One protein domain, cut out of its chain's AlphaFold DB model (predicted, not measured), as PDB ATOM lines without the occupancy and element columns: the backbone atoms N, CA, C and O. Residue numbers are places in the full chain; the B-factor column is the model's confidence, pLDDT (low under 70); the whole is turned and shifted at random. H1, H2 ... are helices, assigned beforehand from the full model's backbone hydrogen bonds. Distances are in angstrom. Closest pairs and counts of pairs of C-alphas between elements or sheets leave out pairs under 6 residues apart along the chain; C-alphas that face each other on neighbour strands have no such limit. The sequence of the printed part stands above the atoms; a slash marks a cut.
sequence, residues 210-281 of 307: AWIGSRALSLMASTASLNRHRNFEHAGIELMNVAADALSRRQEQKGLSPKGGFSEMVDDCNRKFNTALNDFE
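Overview. This is residues 210 to 281 of the 307 residues of an uncharacterized protein of Rhizobacter sp. Root404 (UniProt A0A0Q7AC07). Three helices joined end to end make a flat, open three-sided frame, with H1 and H3 as its arms, the longest helix H2 between them, and an empty middle. The printed part has 72 residues with three named helices, in the order H1, H2, H3, and no named strand, and its class is all helix. It is loose, with a radius of gyration of the C-alphas of 14.9 A and spans of 42 by 35 by 14 A.

Arrangement. H1, residues 210 to 226, touches H2, residues 232 to 252, with residues 219 to 224 alone; the closest C-alphas, of Ala 224 and Ala 235, are 5.1 A apart. Their lines are about perpendicular, at 88 degrees. H2 touches H3, residues 258 to 273, with residues 244 to 251 alone; the closest C-alphas, of Ser 248 and Pro 258, are 5.3 A apart. These lines are about perpendicular, at 80 degrees. H1 and H3 are apart. In H1, H2 and H3 every O i to N i+4 pair is within hydrogen-bond range.

Along the chain. H1 begins at C-alpha 210 (-36.695, -15.552, -22.596) and measures 24.4 A. H2 measures 30.7 A. H3 measures 22.3 A and ends at C-alpha 273 (-34.702, -6.065, -10.100).

Size, cuts and confidence. The C-alphas farthest apart, of Arg 228 and Leu 277, are 43.4 A apart. Both links are tight, and the printed part has no cut. Residues 280 to 281 have pLDDT under 70.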
ATOM      1  N   ALA A 210     -37.446 -14.555 -21.839       75.00
ATOM      2  CA  ALA A 210     -36.695 -15.552 -22.596       75.00
ATOM      3  C   ALA A 210     -35.497 -16.109 -21.810       75.00
ATOM      4  O   ALA A 210     -35.257 -17.318 -21.818       75.00
ATOM      5  N   TRP A 211     -34.768 -15.258 -21.076       78.81
ATOM      6  CA  TRP A 211     -33.669 -15.710 -20.220       78.81
ATOM      7  C   TRP A 211     -34.178 -16.601 -19.080       78.81
ATOM      8  O   TRP A 211     -33.615 -17.675 -18.846       78.81
ATOM      9  N   ILE A 212     -35.265 -16.193 -18.408       84.81
ATOM     10  CA  ILE A 212     -35.917 -17.000 -17.364       84.81
ATOM     11  C   ILE A 212     -36.363 -18.347 -17.948       84.81
ATOM     12  O   ILE A 212     -36.044 -19.397 -17.387       84.81
ATOM     13  N   GLY A 213     -37.037 -18.328 -19.100       86.31
ATOM     14  CA  GLY A 213     -37.521 -19.522 -19.791       86.31
ATOM     15  C   GLY A 213     -36.394 -20.485 -20.168       86.31
ATOM     16  O   GLY A 213     -36.481 -21.675 -19.881       86.31
ATOM     17  N   SER A 214     -35.286 -19.981 -20.720       82.31
ATOM     18  CA  SER A 214     -34.109 -20.795 -21.064       82.31
ATOM     19  C   SER A 214     -33.504 -21.503 -19.841       82.31
ATOM     20  O   SER A 214     -33.139 -22.685 -19.899       82.31
ATOM     21  N   ARG A 215     -33.442 -20.808 -18.697       89.94
ATOM     22  CA  ARG A 215     -32.976 -21.394 -17.432       89.94
ATOM     23  C   ARG A 215     -33.949 -22.438 -16.898       89.94
ATOM     24  O   ARG A 215     -33.499 -23.516 -16.512       89.94
ATOM     25  N   ALA A 216     -35.249 -22.153 -16.928       92.62
ATOM     26  CA  ALA A 216     -36.281 -23.107 -16.532       92.62
ATOM     27  C   ALA A 216     -36.205 -24.391 -17.376       92.62
ATOM     28  O   ALA A 216     -36.141 -25.484 -16.817       92.62
ATOM     29  N   LEU A 217     -36.081 -24.264 -18.702       93.75
ATOM     30  CA  LEU A 217     -35.919 -25.395 -19.621       93.75
ATOM     31  C   LEU A 217     -34.686 -26.245 -19.304       93.75
ATOM     32  O   LEU A 217     -34.770 -27.471 -19.285       93.75
ATOM     33  N   SER A 218     -33.548 -25.607 -19.019       94.38
ATOM     34  CA  SER A 218     -32.311 -26.318 -18.669       94.38
ATOM     35  C   SER A 218     -32.464 -27.137 -17.381       94.38
ATOM     36  O   SER A 218     -31.980 -28.269 -17.292       94.38
ATOM     37  N   LEU A 219     -33.164 -26.585 -16.384       96.94
ATOM     38  CA  LEU A 219     -33.457 -27.277 -15.129       96.94
ATOM     39  C   LEU A 219     -34.447 -28.428 -15.339       96.94
ATOM     40  O   LEU A 219     -34.183 -29.533 -14.873       96.94
ATOM     41  N   MET A 220     -35.521 -28.215 -16.104       96.94
ATOM     42  CA  MET A 220     -36.487 -29.268 -16.446       96.94
ATOM     43  C   MET A 220     -35.816 -30.426 -17.193       96.94
ATOM     44  O   MET A 220     -36.018 -31.585 -16.840       96.94
ATOM     45  N   ALA A 221     -34.970 -30.130 -18.185       96.25
ATOM     46  CA  ALA A 221     -34.222 -31.148 -18.920       96.25
ATOM     47  C   ALA A 221     -33.294 -31.959 -18.000       96.25
ATOM     48  O   ALA A 221     -33.194 -33.178 -18.139       96.25
ATOM     49  N   SER A 222     -32.657 -31.296 -17.029       97.06
ATOM     50  CA  SER A 222     -31.808 -31.959 -16.034       97.06
ATOM     51  C   SER A 222     -32.620 -32.910 -15.150       97.06
ATOM     52  O   SER A 222     -32.235 -34.067 -14.981       97.06
ATOM     53  N   THR A 223     -33.778 -32.467 -14.651       96.12
ATOM     54  CA  THR A 223     -34.692 -33.293 -13.847       96.12
ATOM     55  C   THR A 223     -35.213 -34.498 -14.635       96.12
ATOM     56  O   THR A 223     -35.125 -35.630 -14.157       96.12
ATOM     57  N   ALA A 224     -35.663 -34.283 -15.875       97.12
ATOM     58  CA  ALA A 224     -36.151 -35.348 -16.751       97.12
ATOM     59  C   ALA A 224     -35.066 -36.390 -17.059       97.12
ATOM     60  O   ALA A 224     -35.331 -37.593 -17.090       97.12
ATOM     61  N   SER A 225     -33.821 -35.936 -17.244       97.75
ATOM     62  CA  SER A 225     -32.669 -36.814 -17.457       97.75
ATOM     63  C   SER A 225     -32.401 -37.704 -16.243       97.75
ATOM     64  O   SER A 225     -32.140 -38.896 -16.414       97.75
ATOM     65  N   LEU A 226     -32.467 -37.153 -15.026       96.31
ATOM     66  CA  LEU A 226     -32.264 -37.917 -13.789       96.31
ATOM     67  C   LEU A 226     -33.376 -38.953 -13.569       96.31
ATOM     68  O   LEU A 226     -33.086 -40.081 -13.171       96.31
ATOM     69  N   ASN A 227     -34.616 -38.605 -13.918       94.94
ATOM     70  CA  ASN A 227     -35.789 -39.480 -13.798       94.94
ATOM     71  C   ASN A 227     -36.043 -40.349 -15.045       94.94
ATOM     72  O   ASN A 227     -37.002 -41.117 -15.095       94.94
ATOM     73  N   ARG A 228     -35.148 -40.284 -16.042       96.88
ATOM     74  CA  ARG A 228     -35.120 -41.131 -17.248       96.88
ATOM     75  C   ARG A 228     -36.383 -41.065 -18.112       96.88
ATOM     76  O   ARG A 228     -36.803 -42.075 -18.675       96.88
ATOM     77  N   HIS A 229     -36.951 -39.879 -18.291       96.56
ATOM     78  CA  HIS A 229     -38.056 -39.668 -19.229       96.56
ATOM     79  C   HIS A 229     -37.826 -38.446 -20.122       96.56
ATOM     80  O   HIS A 229     -36.900 -37.663 -19.937       96.56
ATOM     81  N   ARG A 230     -38.682 -38.299 -21.138       95.81
ATOM     82  CA  ARG A 230     -38.666 -37.174 -22.094       95.81
ATOM     83  C   ARG A 230     -39.963 -36.356 -22.088       95.81
ATOM     84  O   ARG A 230     -40.144 -35.492 -22.936       95.81
ATOM     85  N   ASN A 231     -40.875 -36.643 -21.158       97.12
ATOM     86  CA  ASN A 231     -42.121 -35.893 -21.000       97.12
ATOM     87  C   ASN A 231     -41.848 -34.520 -20.353       97.12
ATOM     88  O   ASN A 231     -41.319 -34.456 -19.244       97.12
ATOM     89  N   PHE A 232     -42.212 -33.452 -21.064       93.00
ATOM     90  CA  PHE A 232     -41.992 -32.062 -20.667       93.00
ATOM     91  C   PHE A 232     -42.815 -31.643 -19.440       93.00
ATOM     92  O   PHE A 232     -42.268 -31.075 -18.498       93.00
ATOM     93  N   GLU A 233     -44.112 -31.945 -19.426       95.50
ATOM     94  CA  GLU A 233     -45.018 -31.551 -18.341       95.50
ATOM     95  C   GLU A 233     -44.636 -32.235 -17.026       95.50
ATOM     96  O   GLU A 233     -44.531 -31.581 -15.987       95.50
ATOM     97  N   HIS A 234     -44.327 -33.535 -17.088       95.12
ATOM     98  CA  HIS A 234     -43.864 -34.296 -15.926       95.12
ATOM     99  C   HIS A 234     -42.569 -33.713 -15.351       95.12
ATOM    100  O   HIS A 234     -42.462 -33.543 -14.139       95.12
ATOM    101  N   ALA A 235     -41.622 -33.317 -16.209       95.94
ATOM    102  CA  ALA A 235     -40.370 -32.702 -15.771       95.94
ATOM    103  C   ALA A 235     -40.597 -31.387 -15.005       95.94
ATOM    104  O   ALA A 235     -39.844 -31.058 -14.089       95.94
ATOM    105  N   GLY A 236     -41.637 -30.634 -15.378       95.69
ATOM    106  CA  GLY A 236     -42.019 -29.392 -14.709       95.69
ATOM    107  C   GLY A 236     -42.566 -29.640 -13.309       95.69
ATOM    108  O   GLY A 236     -42.133 -28.988 -12.360       95.69
ATOM    109  N   ILE A 237     -43.460 -30.620 -13.166       96.56
ATOM    110  CA  ILE A 237     -44.014 -31.026 -11.866       96.56
ATOM    111  C   ILE A 237     -42.895 -31.517 -10.938       96.56
ATOM    112  O   ILE A 237     -42.807 -31.094  -9.786       96.56
ATOM    113  N   GLU A 238     -42.000 -32.365 -11.443       96.19
ATOM    114  CA  GLU A 238     -40.866 -32.870 -10.667       96.19
ATOM    115  C   GLU A 238     -39.912 -31.748 -10.242       96.19
ATOM    116  O   GLU A 238     -39.497 -31.705  -9.083       96.19
ATOM    117  N   LEU A 239     -39.605 -30.798 -11.136       96.50
ATOM    118  CA  LEU A 239     -38.788 -29.633 -10.794       96.50
ATOM    119  C   LEU A 239     -39.438 -28.790  -9.686       96.50
ATOM    120  O   LEU A 239     -38.741 -28.349  -8.771       96.50
ATOM    121  N   MET A 240     -40.757 -28.589  -9.743       95.31
ATOM    122  CA  MET A 240     -41.500 -27.868  -8.705       95.31
ATOM    123  C   MET A 240     -41.421 -28.576  -7.348       95.31
ATOM    124  O   MET A 240     -41.193 -27.914  -6.336       95.31
ATOM    125  N   ASN A 241     -41.531 -29.907  -7.324       94.69
ATOM    126  CA  ASN A 241     -41.381 -30.693  -6.096       94.69
ATOM    127  C   ASN A 241     -39.962 -30.564  -5.520       94.69
ATOM    128  O   ASN A 241     -39.796 -30.242  -4.344       94.69
ATOM    129  N   VAL A 242     -38.932 -30.705  -6.363       94.69
ATOM    130  CA  VAL A 242     -37.526 -30.528  -5.953       94.69
ATOM    131  C   VAL A 242     -37.284 -29.128  -5.376       94.69
ATOM    132  O   VAL A 242     -36.593 -28.984  -4.362       94.69
ATOM    133  N   ALA A 243     -37.858 -28.090  -5.991       93.88
ATOM    134  CA  ALA A 243     -37.750 -26.716  -5.508       93.88
ATOM    135  C   ALA A 243     -38.465 -26.511  -4.159       93.88
ATOM    136  O   ALA A 243     -37.908 -25.865  -3.268       93.88
ATOM    137  N   ALA A 244     -39.659 -27.087  -3.983       91.81
ATOM    138  CA  ALA A 244     -40.416 -27.020  -2.733       91.81
ATOM    139  C   ALA A 244     -39.676 -27.708  -1.569       91.81
ATOM    140  O   ALA A 244     -39.579 -27.143  -0.474       91.81
ATOM    141  N   ASP A 245     -39.077 -28.875  -1.818       91.50
ATOM    142  CA  ASP A 245     -38.275 -29.603  -0.828       91.50
ATOM    143  C   ASP A 245     -36.990 -28.851  -0.462       91.50
ATOM    144  O   ASP A 245     -36.555 -28.839   0.694       91.50
ATOM    145  N   ALA A 246     -36.342 -28.219  -1.446       92.06
ATOM    146  CA  ALA A 246     -35.160 -27.395  -1.210       92.06
ATOM    147  C   ALA A 246     -35.492 -26.154  -0.367       92.06
ATOM    148  O   ALA A 246     -34.744 -25.817   0.555       92.06
ATOM    149  N   LEU A 247     -36.622 -25.497  -0.648       91.00
ATOM    150  CA  LEU A 247     -37.089 -24.352   0.127       91.00
ATOM    151  C   LEU A 247     -37.414 -24.755   1.567       91.00
ATOM    152  O   LEU A 247     -36.953 -24.092   2.493       91.00
ATOM    153  N   SER A 248     -38.144 -25.853   1.763       89.81
ATOM    154  CA  SER A 248     -38.530 -26.325   3.097       89.81
ATOM    155  C   SER A 248     -37.301 -26.622   3.960       89.81
ATOM    156  O   SER A 248     -37.157 -26.038   5.034       89.81
ATOM    157  N   ARG A 249     -36.331 -27.385   3.435       88.50
ATOM    158  CA  ARG A 249     -35.060 -27.671   4.130       88.50
ATOM    159  C   ARG A 249     -34.259 -26.414   4.470       88.50
ATOM    160  O   ARG A 249     -33.661 -26.328   5.541       88.50
ATOM    161  N   ARG A 250     -34.233 -25.425   3.569       87.50
ATOM    162  CA  ARG A 250     -33.538 -24.150   3.806       87.50
ATOM    163  C   ARG A 250     -34.182 -23.351   4.939       87.50
ATOM    164  O   ARG A 250     -33.467 -22.684   5.683       87.50
ATOM    165  N   GLN A 251     -35.508 -23.386   5.047       86.50
ATOM    166  CA  GLN A 251     -36.246 -22.584   6.025       86.50
ATOM    167  C   GLN A 251     -36.388 -23.270   7.385       86.50
ATOM    168  O   GLN A 251     -36.405 -22.567   8.393       86.50
ATOM    169  N   GLU A 252     -36.358 -24.606   7.448       83.25
ATOM    170  CA  GLU A 252     -36.214 -25.357   8.706       83.25
ATOM    171  C   GLU A 252     -34.994 -24.883   9.507       83.25
ATOM    172  O   GLU A 252     -35.096 -24.630  10.705       83.25
ATOM    173  N   GLN A 253     -33.861 -24.651   8.835       78.69
ATOM    174  CA  GLN A 253     -32.640 -24.134   9.469       78.69
ATOM    175  C   GLN A 253     -32.784 -22.698  10.000       78.69
ATOM    176  O   GLN A 253     -32.025 -22.289  10.877       78.69
ATOM    177  N   LYS A 254     -33.740 -21.927   9.469       79.62
ATOM    178  CA  LYS A 254     -34.012 -20.530   9.841       79.62
ATOM    179  C   LYS A 254     -35.230 -20.368  10.765       79.62
ATOM    180  O   LYS A 254     -35.501 -19.251  11.196       79.62
ATOM    181  N   GLY A 255     -35.979 -21.437  11.048       80.31
ATOM    182  CA  GLY A 255     -37.222 -21.379  11.827       80.31
ATOM    183  C   GLY A 255     -38.384 -20.652  11.130       80.31
ATOM    184  O   GLY A 255     -39.299 -20.182  11.802       80.31
ATOM    185  N   LEU A 256     -38.358 -20.532   9.797       76.81
ATOM    186  CA  LEU A 256     -39.395 -19.856   9.007       76.81
ATOM    187  C   LEU A 256     -40.310 -20.864   8.299       76.81
ATOM    188  O   LEU A 256     -39.906 -21.976   7.964       76.81
ATOM    189  N   SER A 257     -41.551 -20.458   8.010       86.06
ATOM    190  CA  SER A 257     -42.433 -21.254   7.143       86.06
ATOM    191  C   SER A 257     -41.961 -21.200   5.679       86.06
ATOM    192  O   SER A 257     -41.446 -20.159   5.253       86.06
ATOM    193  N   PRO A 258     -42.200 -22.243   4.857       82.94
ATOM    194  CA  PRO A 258     -41.864 -22.216   3.431       82.94
ATOM    195  C   PRO A 258     -42.472 -21.014   2.692       82.94
ATOM    196  O   PRO A 258     -41.798 -20.372   1.892       82.94
ATOM    197  N   LYS A 259     -43.717 -20.637   3.021       85.56
ATOM    198  CA  LYS A 259     -44.379 -19.454   2.449       85.56
ATOM    199  C   LYS A 259     -43.652 -18.154   2.813       85.56
ATOM    200  O   LYS A 259     -43.440 -17.318   1.941       85.56
ATOM    201  N   GLY A 260     -43.254 -17.997   4.078       84.25
ATOM    202  CA  GLY A 260     -42.474 -16.839   4.526       84.25
ATOM    203  C   GLY A 260     -41.110 -16.767   3.839       84.25
ATOM    204  O   GLY A 260     -40.717 -15.709   3.359       84.25
ATOM    205  N   GLY A 261     -40.438 -17.911   3.696       86.00
ATOM    206  CA  GLY A 261     -39.161 -17.999   2.993       86.00
ATOM    207  C   GLY A 261     -39.242 -17.670   1.503       86.00
ATOM    208  O   GLY A 261     -38.341 -17.030   0.969       86.00
ATOM    209  N   PHE A 262     -40.319 -18.074   0.822       90.00
ATOM    210  CA  PHE A 262     -40.541 -17.670  -0.567       90.00
ATOM    211  C   PHE A 262     -40.793 -16.162  -0.680       90.00
ATOM    212  O   PHE A 262     -40.242 -15.530  -1.574       90.00
ATOM    213  N   SER A 263     -41.559 -15.578   0.250       89.75
ATOM    214  CA  SER A 263     -41.768 -14.124   0.302       89.75
ATOM    215  C   SER A 263     -40.445 -13.367   0.448       89.75
ATOM    216  O   SER A 263     -40.201 -12.449  -0.321       89.75
ATOM    217  N   GLU A 264     -39.550 -13.807   1.342       88.69
ATOM    218  CA  GLU A 264     -38.204 -13.223   1.509       88.69
ATOM    219  C   GLU A 264     -37.408 -13.260   0.190       88.69
ATOM    220  O   GLU A 264     -36.792 -12.270  -0.203       88.69
ATOM    221  N   MET A 265     -37.473 -14.382  -0.539       91.19
ATOM    222  CA  MET A 265     -36.820 -14.521  -1.845       91.19
ATOM    223  C   MET A 265     -37.428 -13.600  -2.910       91.19
ATOM    224  O   MET A 265     -36.695 -13.052  -3.735       91.19
ATOM    225  N   VAL A 266     -38.751 -13.420  -2.903       90.56
ATOM    226  CA  VAL A 266     -39.431 -12.470  -3.792       90.56
ATOM    227  C   VAL A 266     -39.030 -11.039  -3.442       90.56
ATOM    228  O   VAL A 266     -38.716 -10.276  -4.348       90.56
ATOM    229  N   ASP A 267     -38.938 -10.688  -2.160       89.75
ATOM    230  CA  ASP A 267     -38.498  -9.362  -1.715       89.75
ATOM    231  C   ASP A 267     -37.037  -9.083  -2.093       89.75
ATOM    232  O   ASP A 267     -36.697  -7.972  -2.516       89.75
ATOM    233  N   ASP A 268     -36.168 -10.093  -2.001       88.19
ATOM    234  CA  ASP A 268     -34.792 -10.028  -2.500       88.19
ATOM    235  C   ASP A 268     -34.761  -9.774  -4.014       88.19
ATOM    236  O   ASP A 268     -34.013  -8.912  -4.489       88.19
ATOM    237  N   CYS A 269     -35.589 -10.491  -4.779       88.44
ATOM    238  CA  CYS A 269     -35.744 -10.273  -6.216       88.44
ATOM    239  C   CYS A 269     -36.298  -8.878  -6.525       88.44
ATOM    240  O   CYS A 269     -35.752  -8.206  -7.395       88.44
ATOM    241  N   ASN A 270     -37.300  -8.402  -5.786       87.69
ATOM    242  CA  ASN A 270     -37.901  -7.085  -5.973       87.69
ATOM    243  C   ASN A 270     -36.886  -5.963  -5.762       87.69
ATOM    244  O   ASN A 270     -36.821  -5.025  -6.558       87.69
ATOM    245  N   ARG A 271     -36.041  -6.086  -4.731       84.25
ATOM    246  CA  ARG A 271     -34.917  -5.170  -4.494       84.25
ATOM    247  C   ARG A 271     -33.880  -5.253  -5.613       84.25
ATOM    248  O   ARG A 271     -33.456  -4.230  -6.141       84.25
ATOM    249  N   LYS A 272     -33.490  -6.468  -6.008       83.25
ATOM    250  CA  LYS A 272     -32.467  -6.698  -7.040       83.25
ATOM    251  C   LYS A 272     -32.890  -6.188  -8.421       83.25
ATOM    252  O   LYS A 272     -32.073  -5.612  -9.136       83.25
ATOM    253  N   PHE A 273     -34.140  -6.425  -8.798       85.62
ATOM    254  CA  PHE A 273     -34.702  -6.065 -10.100       85.62
ATOM    255  C   PHE A 273     -35.356  -4.686 -10.098       85.62
ATOM    256  O   PHE A 273     -35.771  -4.218 -11.155       85.62
ATOM    257  N   ASN A 274     -35.394  -4.022  -8.940       84.75
ATOM    258  CA  ASN A 274     -36.028  -2.727  -8.745       84.75
ATOM    259  C   ASN A 274     -37.513  -2.723  -9.163       84.75
ATOM    260  O   ASN A 274     -37.983  -1.769  -9.771       84.75
ATOM    261  N   THR A 275     -38.241  -3.799  -8.855       86.25
ATOM    262  CA  THR A 275     -39.665  -3.987  -9.198       86.25
ATOM    263  C   THR A 275     -40.605  -3.746  -8.017       86.25
ATOM    264  O   THR A 275     -41.812  -3.860  -8.161       86.25
ATOM    265  N   ALA A 276     -40.074  -3.402  -6.835       81.88
ATOM    266  CA  ALA A 276     -40.899  -3.102  -5.658       81.88
ATOM    267  C   ALA A 276     -41.782  -1.855  -5.850       81.88
ATOM    268  O   ALA A 276     -42.884  -1.794  -5.320       81.88
ATOM    269  N   LEU A 277     -41.266  -0.862  -6.580       78.62
ATOM    270  CA  LEU A 277     -41.902   0.440  -6.807       78.62
ATOM    271  C   LEU A 277     -42.010   0.796  -8.298       78.62
ATOM    272  O   LEU A 277     -42.447   1.892  -8.625       78.62
ATOM    273  N   ASN A 278     -41.576  -0.097  -9.194       78.56
ATOM    274  CA  ASN A 278     -41.604   0.137 -10.635       78.56
ATOM    275  C   ASN A 278     -42.283  -1.038 -11.328       78.56
ATOM    276  O   ASN A 278     -41.951  -2.194 -11.049       78.56
ATOM    277  N   ASP A 279     -43.173  -0.726 -12.264       73.50
ATOM    278  CA  ASP A 279     -43.831  -1.734 -13.083       73.50
ATOM    279  C   ASP A 279     -42.805  -2.445 -13.969       73.50
ATOM    280  O   ASP A 279     -41.976  -1.821 -14.638       73.50
ATOM    281  N   PHE A 280     -42.844  -3.776 -13.951       69.38
ATOM    282  CA  PHE A 280     -42.010  -4.592 -14.821       69.38
ATOM    283  C   PHE A 280     -42.694  -4.772 -16.172       69.38
ATOM    284  O   PHE A 280     -43.657  -5.528 -16.296       69.38
ATOM    285  N   GLU A 281     -42.146  -4.131 -17.199       64.75
ATOM    286  CA  GLU A 281     -42.452  -4.456 -18.588       64.75
ATOM    287  C   GLU A 281     -41.371  -5.391 -19.127       64.75
ATOM    288  O   GLU A 281     -40.191  -5.035 -19.171       64.75
TER     289      GLU A 281